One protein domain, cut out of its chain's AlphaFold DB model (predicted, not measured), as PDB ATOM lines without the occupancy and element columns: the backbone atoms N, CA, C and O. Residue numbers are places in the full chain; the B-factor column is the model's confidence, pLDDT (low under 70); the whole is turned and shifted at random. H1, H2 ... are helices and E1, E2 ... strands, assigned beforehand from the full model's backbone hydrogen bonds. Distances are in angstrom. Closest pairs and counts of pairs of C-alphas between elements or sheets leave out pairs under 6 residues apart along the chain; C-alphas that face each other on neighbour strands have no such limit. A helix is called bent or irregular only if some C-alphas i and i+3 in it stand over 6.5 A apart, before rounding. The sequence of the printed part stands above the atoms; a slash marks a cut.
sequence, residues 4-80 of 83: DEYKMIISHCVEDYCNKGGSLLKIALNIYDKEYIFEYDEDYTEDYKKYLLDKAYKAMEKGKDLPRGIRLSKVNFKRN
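AT A GLANCE: This is residues 4 to 80 of the 83 residues of an uncharacterized protein of Anaerocolumna aminovalerica (UniProt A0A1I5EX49). A long, bent two-stranded ribbon, E1 and E2, makes the core; H1 packs along E2, H3 packs loosely near the end where E1 finishes and E2 starts, and short H2 sits at the other end. The 77 printed residues hold H1, H2, E1, H3 and E2 in that order, class mixed, the sheet antiparallel. The whole is only just compact, close to loose, with a radius of gyration of the C-alphas of 13.5 A, and elongated, 39 by 25 by 22 A.

IN THESE COORDINATES: H1, residues 4 to 19, 21.9 A, begins at C-alpha 4 (34.379, 49.714, -30.642). H2 is residues 24 to 28, E1 32 to 40, 24.9 A, and H3 46 to 61, 22.6 A. E2, residues 70 to 79, 25.5 A, bends by 58 degrees at residue 73 and ends at C-alpha 79 (26.524, 49.267, -5.576).

HOW THE PARTS SIT: H1 and H2 are close but not clearly touching, the closest C-alphas, Cys 18 and Leu 24, 7.0 A apart. The closest C-alphas of H1 and E2, Tyr 6 and Leu 72, are 6.2 A apart; of H3 and E2, Leu 52 and Ile 70, 6.7 A. E1 and E2 are antiparallel at 158 degrees, N 35 and O 76 within hydrogen-bond range at 2.8 A. H1 and H3 are apart. In H1, H2 and H3 every O i to N i+4 pair is within hydrogen-bond range.

THE WHOLE: The C-alphas of Gly 21 and Thr 45, the farthest apart, are 39.2 A apart. The printed part has no cut and no long link. Residues 30 to 31 and 79 to 80 have pLDDT under 70.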
ATOM      1  N   ASP A   4      35.715  49.181 -30.403       77.75
ATOM      2  CA  ASP A   4      34.379  49.714 -30.642       77.75
ATOM      3  C   ASP A   4      33.277  48.742 -30.212       77.75
ATOM      4  O   ASP A   4      32.291  49.170 -29.610       77.75
ATOM      5  N   GLU A   5      33.463  47.434 -30.423       81.06
ATOM      6  CA  GLU A   5      32.491  46.422 -30.000       81.06
ATOM      7  C   GLU A   5      32.307  46.421 -28.479       81.06
ATOM      8  O   GLU A   5      31.181  46.489 -27.983       81.06
ATOM      9  N   TYR A   6      33.399  46.353 -27.709       81.44
ATOM     10  CA  TYR A   6      33.263  46.287 -26.253       81.44
ATOM     11  C   TYR A   6      32.870  47.644 -25.663       81.44
ATOM     12  O   TYR A   6      32.159  47.697 -24.659       81.44
ATOM     13  N   LYS A   7      33.274  48.749 -26.300       81.56
ATOM     14  CA  LYS A   7      32.833  50.097 -25.935       81.56
ATOM     15  C   LYS A   7      31.330  50.263 -26.124       81.56
ATOM     16  O   LYS A   7      30.693  50.841 -25.247       81.56
ATOM     17  N   MET A   8      30.754  49.727 -27.202       85.62
ATOM     18  CA  MET A   8      29.301  49.715 -27.392       85.62
ATOM     19  C   MET A   8      28.590  48.976 -26.257       85.62
ATOM     20  O   MET A   8      27.616  49.499 -25.721       85.62
ATOM     21  N   ILE A   9      29.092  47.807 -25.838       85.38
ATOM     22  CA  ILE A   9      28.504  47.057 -24.712       85.38
ATOM     23  C   ILE A   9      28.551  47.880 -23.426       85.38
ATOM     24  O   ILE A   9      27.546  47.980 -22.721       85.38
ATOM     25  N   ILE A  10      29.700  48.494 -23.126       82.69
ATOM     26  CA  ILE A  10      29.846  49.360 -21.951       82.69
ATOM     27  C   ILE A  10      28.860  50.530 -22.031       82.69
ATOM     28  O   ILE A  10      28.159  50.783 -21.055       82.69
ATOM     29  N   SER A  11      28.775  51.212 -23.177       84.06
ATOM     30  CA  SER A  11      27.877  52.355 -23.382       84.06
ATOM     31  C   SER A  11      26.418  51.965 -23.166       84.06
ATOM     32  O   SER A  11      25.736  52.594 -22.364       84.06
ATOM     33  N   HIS A  12      25.968  50.866 -23.778       86.88
ATOM     34  CA  HIS A  12      24.614  50.348 -23.583       86.88
ATOM     35  C   HIS A  12      24.327  49.981 -22.124       86.88
ATOM     36  O   HIS A  12      23.247  50.275 -21.616       86.88
ATOM     37  N   CYS A  13      25.286  49.369 -21.423       84.06
ATOM     38  CA  CYS A  13      25.118  49.042 -20.006       84.06
ATOM     39  C   CYS A  13      25.028  50.307 -19.137       84.06
ATOM     40  O   CYS A  13      24.260  50.343 -18.176       84.06
ATOM     41  N   VAL A  14      25.811  51.345 -19.455       82.94
ATOM     42  CA  VAL A  14      25.766  52.643 -18.767       82.94
ATOM     43  C   VAL A  14      24.433  53.347 -19.024       82.94
ATOM     44  O   VAL A  14      23.826  53.852 -18.082       82.94
ATOM     45  N   GLU A  15      23.959  53.353 -20.267       85.31
ATOM     46  CA  GLU A  15      22.655  53.906 -20.637       85.31
ATOM     47  C   GLU A  15      21.516  53.183 -19.921       85.31
ATOM     48  O   GLU A  15      20.673  53.836 -19.314       85.31
ATOM     49  N   ASP A  16      21.512  51.847 -19.911       86.38
ATOM     50  CA  ASP A  16      20.506  51.051 -19.197       86.38
ATOM     51  C   ASP A  16      20.535  51.326 -17.684       86.38
ATOM     52  O   ASP A  16      19.493  51.503 -17.048       86.38
ATOM     53  N   TYR A  17      21.730  51.452 -17.098       82.31
ATOM     54  CA  TYR A  17      21.882  51.869 -15.705       82.31
ATOM     55  C   TYR A  17      21.294  53.265 -15.460       82.31
ATOM     56  O   TYR A  17      20.555  53.454 -14.492       82.31
ATOM     57  N   CYS A  18      21.573  54.234 -16.332       82.38
ATOM     58  CA  CYS A  18      21.019  55.581 -16.236       82.38
ATOM     59  C   CYS A  18      19.496  55.607 -16.400       82.38
ATOM     60  O   CYS A  18      18.811  56.246 -15.600       82.38
ATOM     61  N   ASN A  19      18.956  54.841 -17.348       84.62
ATOM     62  CA  ASN A  19      17.517  54.708 -17.581       84.62
ATOM     63  C   ASN A  19      16.782  54.103 -16.375       84.62
ATOM     64  O   ASN A  19      15.631  54.441 -16.114       84.62
ATOM     65  N   LYS A  20      17.456  53.266 -15.580       83.38
ATOM     66  CA  LYS A  20      16.931  52.691 -14.327       83.38
ATOM     67  C   LYS A  20      17.054  53.623 -13.109       83.38
ATOM     68  O   LYS A  20      16.864  53.181 -11.978       83.38
ATOM     69  N   GLY A  21      17.383  54.903 -13.311       76.19
ATOM     70  CA  GLY A  21      17.579  55.889 -12.237       76.19
ATOM     71  C   GLY A  21      18.998  55.901 -11.654       76.19
ATOM     72  O   GLY A  21      19.252  56.484 -10.593       76.19
ATOM     73  N   GLY A  22      19.938  55.242 -12.329       75.88
ATOM     74  CA  GLY A  22      21.359  55.318 -12.041       75.88
ATOM     75  C   GLY A  22      21.945  56.683 -12.406       75.88
ATOM     76  O   GLY A  22      21.486  57.368 -13.313       75.88
ATOM     77  N   SER A  23      22.986  57.102 -11.689       77.00
ATOM     78  CA  SER A  23      23.666  58.373 -11.960       77.00
ATOM     79  C   SER A  23      25.087  58.114 -12.439       77.00
ATOM     80  O   SER A  23      25.850  57.436 -11.749       77.00
ATOM     81  N   LEU A  24      25.463  58.709 -13.575       76.81
ATOM     82  CA  LEU A  24      26.845  58.711 -14.071       76.81
ATOM     83  C   LEU A  24      27.820  59.215 -13.007       76.81
ATOM     84  O   LEU A  24      28.906  58.662 -12.852       76.81
ATOM     85  N   LEU A  25      27.397  60.206 -12.216       75.50
ATOM     86  CA  LEU A  25      28.182  60.744 -11.112       75.50
ATOM     87  C   LEU A  25      28.491  59.658 -10.072       75.50
ATOM     88  O   LEU A  25      29.606  59.587  -9.577       75.50
ATOM     89  N   LYS A  26      27.539  58.762  -9.774       73.62
ATOM     90  CA  LYS A  26      27.754  57.648  -8.834       73.62
ATOM     91  C   LYS A  26      28.750  56.620  -9.379       73.62
ATOM     92  O   LYS A  26      29.496  56.038  -8.596       73.62
ATOM     93  N   ILE A  27      28.799  56.416 -10.695       74.81
ATOM     94  CA  ILE A  27      29.832  55.584 -11.326       74.81
ATOM     95  C   ILE A  27      31.195  56.289 -11.266       74.81
ATOM     96  O   ILE A  27      32.184  55.667 -10.897       74.81
ATOM     97  N   ALA A  28      31.251  57.585 -11.588       71.88
ATOM     98  CA  ALA A  28      32.485  58.373 -11.572       71.88
ATOM     99  C   ALA A  28      33.078  58.525 -10.159       71.88
ATOM    100  O   ALA A  28      34.291  58.507  -9.990       71.88
ATOM    101  N   LEU A  29      32.221  58.617  -9.140       72.62
ATOM    102  CA  LEU A  29      32.600  58.686  -7.726       72.62
ATOM    103  C   LEU A  29      32.971  57.317  -7.123       72.62
ATOM    104  O   LEU A  29      33.103  57.217  -5.905       72.62
ATOM    105  N   ASN A  30      33.108  56.254  -7.931       69.25
ATOM    106  CA  ASN A  30      33.359  54.880  -7.470       69.25
ATOM    107  C   ASN A  30      32.346  54.385  -6.409       69.25
ATOM    108  O   ASN A  30      32.666  53.549  -5.566       69.25
ATOM    109  N   ILE A  31      31.102  54.890  -6.434       67.31
ATOM    110  CA  ILE A  31      30.008  54.406  -5.566       67.31
ATOM    111  C   ILE A  31      29.465  53.069  -6.094       67.31
ATOM    112  O   ILE A  31      28.873  52.293  -5.345       67.31
ATOM    113  N   TYR A  32      29.650  52.796  -7.386       70.62
ATOM    114  CA  TYR A  32      29.322  51.522  -8.018       70.62
ATOM    115  C   TYR A  32      30.593  50.899  -8.586       70.62
ATOM    116  O   TYR A  32      31.291  51.536  -9.374       70.62
ATOM    117  N   ASP A  33      30.854  49.652  -8.212       72.19
ATOM    118  CA  ASP A  33      31.932  48.862  -8.783       72.19
ATOM    119  C   ASP A  33      31.499  48.334 -10.151       72.19
ATOM    120  O   ASP A  33      30.373  47.853 -10.333       72.19
ATOM    121  N   LYS A  34      32.410  48.451 -11.119       75.94
ATOM    122  CA  LYS A  34      32.244  47.912 -12.467       75.94
ATOM    123  C   LYS A  34      32.731  46.474 -12.467       75.94
ATOM    124  O   LYS A  34      33.927  46.219 -12.365       75.94
ATOM    125  N   GLU A  35      31.804  45.544 -12.586       78.62
ATOM    126  CA  GLU A  35      32.108  44.132 -12.752       78.62
ATOM    127  C   GLU A  35      32.036  43.802 -14.243       78.62
ATOM    128  O   GLU A  35      30.960  43.793 -14.846       78.62
ATOM    129  N   TYR A  36      33.202  43.583 -14.847       78.44
ATOM    130  CA  TYR A  36      33.316  43.146 -16.231       78.44
ATOM    131  C   TYR A  36      33.163  41.627 -16.279       78.44
ATOM    132  O   TYR A  36      34.003  40.890 -15.761       78.44
ATOM    133  N   ILE A  37      32.074  41.163 -16.885       80.50
ATOM    134  CA  ILE A  37      31.827  39.746 -17.128       80.50
ATOM    135  C   ILE A  37      32.431  39.410 -18.483       80.50
ATOM    136  O   ILE A  37      31.930  39.830 -19.532       80.50
ATOM    137  N   PHE A  38      33.523  38.661 -18.432       81.62
ATOM    138  CA  PHE A  38      34.193  38.138 -19.607       81.62
ATOM    139  C   PHE A  38      33.774  36.692 -19.844       81.62
ATOM    140  O   PHE A  38      33.775  35.875 -18.925       81.62
ATOM    141  N   GLU A  39      33.441  36.393 -21.089       81.06
ATOM    142  CA  GLU A  39      33.274  35.043 -21.600       81.06
ATOM    143  C   GLU A  39      34.541  34.646 -22.352       81.06
ATOM    144  O   GLU A  39      35.210  35.476 -22.975       81.06
ATOM    145  N   TYR A  40      34.886  33.370 -22.254       81.62
ATOM    146  CA  TYR A  40      36.013  32.788 -22.962       81.62
ATOM    147  C   TYR A  40      35.457  31.894 -24.059       81.62
ATOM    148  O   TYR A  40      34.511  31.149 -23.811       81.62
ATOM    149  N   ASP A  41      36.040  31.974 -25.253       77.06
ATOM    150  CA  ASP A  41      35.586  31.158 -26.384       77.06
ATOM    151  C   ASP A  41      35.880  29.658 -26.161       77.06
ATOM    152  O   ASP A  41      35.207  28.804 -26.733       77.06
ATOM    153  N   GLU A  42      36.857  29.334 -25.307       77.12
ATOM    154  CA  GLU A  42      37.264  27.966 -24.974       77.12
ATOM    155  C   GLU A  42      37.447  27.780 -23.459       77.12
ATOM    156  O   GLU A  42      37.647  28.736 -22.697       77.12
ATOM    157  N   ASP A  43      37.451  26.517 -23.022       74.81
ATOM    158  CA  ASP A  43      37.839  26.130 -21.665       74.81
ATOM    159  C   ASP A  43      39.356  26.243 -21.474       74.81
ATOM    160  O   ASP A  43      40.113  25.273 -21.487       74.81
ATOM    161  N   TYR A  44      39.810  27.478 -21.286       74.69
ATOM    162  CA  TYR A  44      41.184  27.766 -20.902       74.69
ATOM    163  C   TYR A  44      41.461  27.342 -19.450       74.69
ATOM    164  O   TYR A  44      40.595  27.433 -18.572       74.69
ATOM    165  N   THR A  45      42.705  26.942 -19.175       81.69
ATOM    166  CA  THR A  45      43.202  26.711 -17.811       81.69
ATOM    167  C   THR A  45      43.119  27.988 -16.971       81.69
ATOM    168  O   THR A  45      43.174  29.100 -17.504       81.69
ATOM    169  N   GLU A  46      42.994  27.853 -15.646       77.25
ATOM    170  CA  GLU A  46      42.858  29.005 -14.735       77.25
ATOM    171  C   GLU A  46      43.996  30.027 -14.888       77.25
ATOM    172  O   GLU A  46      43.742  31.234 -14.921       77.25
ATOM    173  N   ASP A  47      45.231  29.557 -15.081       81.81
ATOM    174  CA  ASP A  47      46.394  30.417 -15.321       81.81
ATOM    175  C   ASP A  47      46.250  31.245 -16.602       81.81
ATOM    176  O   ASP A  47      46.549  32.443 -16.627       81.81
ATOM    177  N   TYR A  48      45.741  30.629 -17.670       81.00
ATOM    178  CA  TYR A  48      45.562  31.294 -18.954       81.00
ATOM    179  C   TYR A  48      44.370  32.258 -18.924       81.00
ATOM    180  O   TYR A  48      44.463  33.358 -19.468       81.00
ATOM    181  N   LYS A  49      43.293  31.917 -18.199       81.12
ATOM    182  CA  LYS A  49      42.176  32.836 -17.910       81.12
ATOM    183  C   LYS A  49      42.670  34.078 -17.173       81.12
ATOM    184  O   LYS A  49      42.356  35.196 -17.574       81.12
ATOM    185  N   LYS A  50      43.505  33.904 -16.144       82.44
ATOM    186  CA  LYS A  50      44.098  35.016 -15.386       82.44
ATOM    187  C   LYS A  50      45.013  35.883 -16.256       82.44
ATOM    188  O   LYS A  50      44.948  37.108 -16.174       82.44
ATOM    189  N   TYR A  51      45.818  35.262 -17.118       85.19
ATOM    190  CA  TYR A  51      46.652  35.973 -18.086       85.19
ATOM    191  C   TYR A  51      45.816  36.774 -19.094       85.19
ATOM    192  O   TYR A  51      46.105  37.946 -19.344       85.19
ATOM    193  N   LEU A  52      44.755  36.177 -19.649       83.06
ATOM    194  CA  LEU A  52      43.832  36.848 -20.566       83.06
ATOM    195  C   LEU A  52      43.107  38.013 -19.889       83.06
ATOM    196  O   LEU A  52      42.999  39.074 -20.496       83.06
ATOM    197  N   LEU A  53      42.685  37.848 -18.633       82.50
ATOM    198  CA  LEU A  53      42.085  38.904 -17.814       82.50
ATOM    199  C   LEU A  53      43.026  40.092 -17.627       82.50
ATOM    200  O   LEU A  53      42.654  41.222 -17.936       82.50
ATOM    201  N   ASP A  54      44.255  39.857 -17.165       84.38
ATOM    202  CA  ASP A  54      45.245  40.923 -16.966       84.38
ATOM    203  C   ASP A  54      45.546  41.657 -18.281       84.38
ATOM    204  O   ASP A  54      45.612  42.887 -18.348       84.38
ATOM    205  N   LYS A  55      45.651  40.899 -19.375       84.62
ATOM    206  CA  LYS A  55      45.882  41.446 -20.711       84.62
ATOM    207  C   LYS A  55      44.673  42.230 -21.230       84.62
ATOM    208  O   LYS A  55      44.864  43.259 -21.875       84.62
ATOM    209  N   ALA A  56      43.455  41.790 -20.919       83.44
ATOM    210  CA  ALA A  56      42.216  42.491 -21.229       83.44
ATOM    211  C   ALA A  56      42.102  43.811 -20.459       83.44
ATOM    212  O   ALA A  56      41.827  44.839 -21.075       83.44
ATOM    213  N   TYR A  57      42.402  43.825 -19.157       81.75
ATOM    214  CA  TYR A  57      42.446  45.058 -18.365       81.75
ATOM    215  C   TYR A  57      43.473  46.049 -18.917       81.75
ATOM    216  O   TYR A  57      43.142  47.208 -19.166       81.75
ATOM    217  N   LYS A  58      44.692  45.583 -19.218       84.06
ATOM    218  CA  LYS A  58      45.735  46.415 -19.842       84.06
ATOM    219  C   LYS A  58      45.335  46.933 -21.223       84.06
ATOM    220  O   LYS A  58      45.729  48.036 -21.597       84.06
ATOM    221  N   ALA A  59      44.598  46.142 -22.003       82.81
ATOM    222  CA  ALA A  59      44.065  46.577 -23.289       82.81
ATOM    223  C   ALA A  59      43.000  47.665 -23.099       82.81
ATOM    224  O   ALA A  59      43.087  48.705 -23.749       82.81
ATOM    225  N   MET A  60      42.077  47.484 -22.150       79.94
ATOM    226  CA  MET A  60      41.044  48.465 -21.822       79.94
ATOM    227  C   MET A  60      41.625  49.794 -21.334       79.94
ATOM    228  O   MET A  60      41.196  50.840 -21.814       79.94
ATOM    229  N   GLU A  61      42.626  49.769 -20.450       78.56
ATOM    230  CA  GLU A  61      43.324  50.984 -19.999       78.56
ATOM    231  C   GLU A  61      43.996  51.730 -21.155       78.56
ATOM    232  O   GLU A  61      44.013  52.958 -21.187       78.56
ATOM    233  N   LYS A  62      44.534  50.991 -22.129       81.00
ATOM    234  CA  LYS A  62      45.190  51.560 -23.313       81.00
ATOM    235  C   LYS A  62      44.220  51.907 -24.444       81.00
ATOM    236  O   LYS A  62      44.679  52.398 -25.472       81.00
ATOM    237  N   GLY A  63      42.925  51.626 -24.289       77.56
ATOM    238  CA  GLY A  63      41.932  51.783 -25.353       77.56
ATOM    239  C   GLY A  63      42.232  50.931 -26.590       77.56
ATOM    240  O   GLY A  63      42.057  51.393 -27.712       77.56
ATOM    241  N   LYS A  64      42.748  49.715 -26.391       82.94
ATOM    242  CA  LYS A  64      43.078  48.764 -27.459       82.94
ATOM    243  C   LYS A  64      42.096  47.601 -27.489       82.94
ATOM    244  O   LYS A  64      41.431  47.308 -26.502       82.94
ATOM    245  N   ASP A  65      42.078  46.906 -28.619       84.12
ATOM    246  CA  ASP A  65      41.292  45.690 -28.809       84.12
ATOM    247  C   ASP A  65      41.598  44.629 -27.746       84.12
ATOM    248  O   ASP A  65      42.740  44.458 -27.302       84.12
ATOM    249  N   LEU A  66      40.562  43.882 -27.368       82.88
ATOM    250  CA  LEU A  66      40.688  42.767 -26.439       82.88
ATOM    251  C   LEU A  66      41.454  41.607 -27.095       82.88
ATOM    252  O   LEU A  66      41.251  41.333 -28.288       82.88
ATOM    253  N   PRO A  67      42.308  40.896 -26.332       78.56
ATOM    254  CA  PRO A  67      43.033  39.745 -26.849       78.56
ATOM    255  C   PRO A  67      42.072  38.665 -27.372       78.56
ATOM    256  O   PRO A  67      40.942  38.532 -26.911       78.56
ATOM    257  N   ARG A  68      42.511  37.897 -28.375       74.00
ATOM    258  CA  ARG A  68      41.726  36.769 -28.906       74.00
ATOM    259  C   ARG A  68      41.554  35.698 -27.819       74.00
ATOM    260  O   ARG A  68      42.499  35.455 -27.072       74.00
ATOM    261  N   GLY A  69      40.367  35.094 -27.740       74.75
ATOM    262  CA  GLY A  69      40.002  34.104 -26.718       74.75
ATOM    263  C   GLY A  69      39.310  34.682 -25.477       74.75
ATOM    264  O   GLY A  69      38.881  33.922 -24.614       74.75
ATOM    265  N   ILE A  70      39.167  36.008 -25.370       80.12
ATOM    266  CA  ILE A  70      38.339  36.645 -24.340       80.12
ATOM    267  C   ILE A  70      37.385  37.652 -24.981       80.12
ATOM    268  O   ILE A  70      37.764  38.465 -25.832       80.12
ATOM    269  N   ARG A  71      36.127  37.607 -24.557       81.25
ATOM    270  CA  ARG A  71      35.066  38.481 -25.033       81.25
ATOM    271  C   ARG A  71      34.379  39.128 -23.845       81.25
ATOM    272  O   ARG A  71      34.040  38.463 -22.874       81.25
ATOM    273  N   LEU A  72      34.166  40.438 -23.908       81.06
ATOM    274  CA  LEU A  72      33.330  41.105 -22.920       81.06
ATOM    275  C   LEU A  72      31.871  40.759 -23.228       81.06
ATOM    276  O   LEU A  72      31.364  41.136 -24.281       81.06
ATOM    277  N   SER A  73      31.216  40.041 -22.320       81.31
ATOM    278  CA  SER A  73      29.802  39.682 -22.450       81.31
ATOM    279  C   SER A  73      28.918  40.770 -21.856       81.31
ATOM    280  O   SER A  73      27.968  41.238 -22.484       81.31
ATOM    281  N   LYS A  74      29.261  41.244 -20.650       78.19
ATOM    282  CA  LYS A  74      28.425  42.210 -19.936       78.19
ATOM    283  C   LYS A  74      29.211  43.054 -18.950       78.19
ATOM    284  O   LYS A  74      30.231  42.623 -18.420       78.19
ATOM    285  N   VAL A  75      28.694  44.243 -18.657       80.69
ATOM    286  CA  VAL A  75      29.164  45.064 -17.540       80.69
ATOM    287  C   VAL A  75      28.038  45.234 -16.540       80.69
ATOM    288  O   VAL A  75      26.966  45.731 -16.877       80.69
ATOM    289  N   ASN A  76      28.295  44.828 -15.301       77.88
ATOM    290  CA  ASN A  76      27.376  45.028 -14.193       77.88
ATOM    291  C   ASN A  76      27.883  46.148 -13.287       77.88
ATOM    292  O   ASN A  76      29.045  46.173 -12.889       77.88
ATOM    293  N   PHE A  77      26.981  47.051 -12.914       75.75
ATOM    294  CA  PHE A  77      27.240  48.075 -11.905       75.75
ATOM    295  C   PHE A  77      26.696  47.582 -10.568       75.75
ATOM    296  O   PHE A  77      25.491  47.647 -10.316       75.75
ATOM    297  N   LYS A  78      27.569  47.078  -9.694       73.12
ATOM    298  CA  LYS A  78      27.179  46.698  -8.330       73.12
ATOM    299  C   LYS A  78      27.387  47.884  -7.405       73.12
ATOM    300  O   LYS A  78      28.443  48.501  -7.407       73.12
ATOM    301  N   ARG A  79      26.379  48.219  -6.596       66.75
ATOM    302  CA  ARG A  79      26.524  49.267  -5.576       66.75
ATOM    303  C   ARG A  79      27.606  48.829  -4.594       66.75
ATOM    304  O   ARG A  79      27.441  47.799  -3.941       66.75
ATOM    305  N   ASN A  80      28.667  49.617  -4.475       63.88
ATOM    306  CA  ASN A  80      29.720  49.378  -3.508       63.88
ATOM    307  C   ASN A  80      29.106  49.600  -2.115       63.88
ATOM    308  O   ASN A  80      28.830  50.727  -1.697       63.88
TER     309      ASN A  80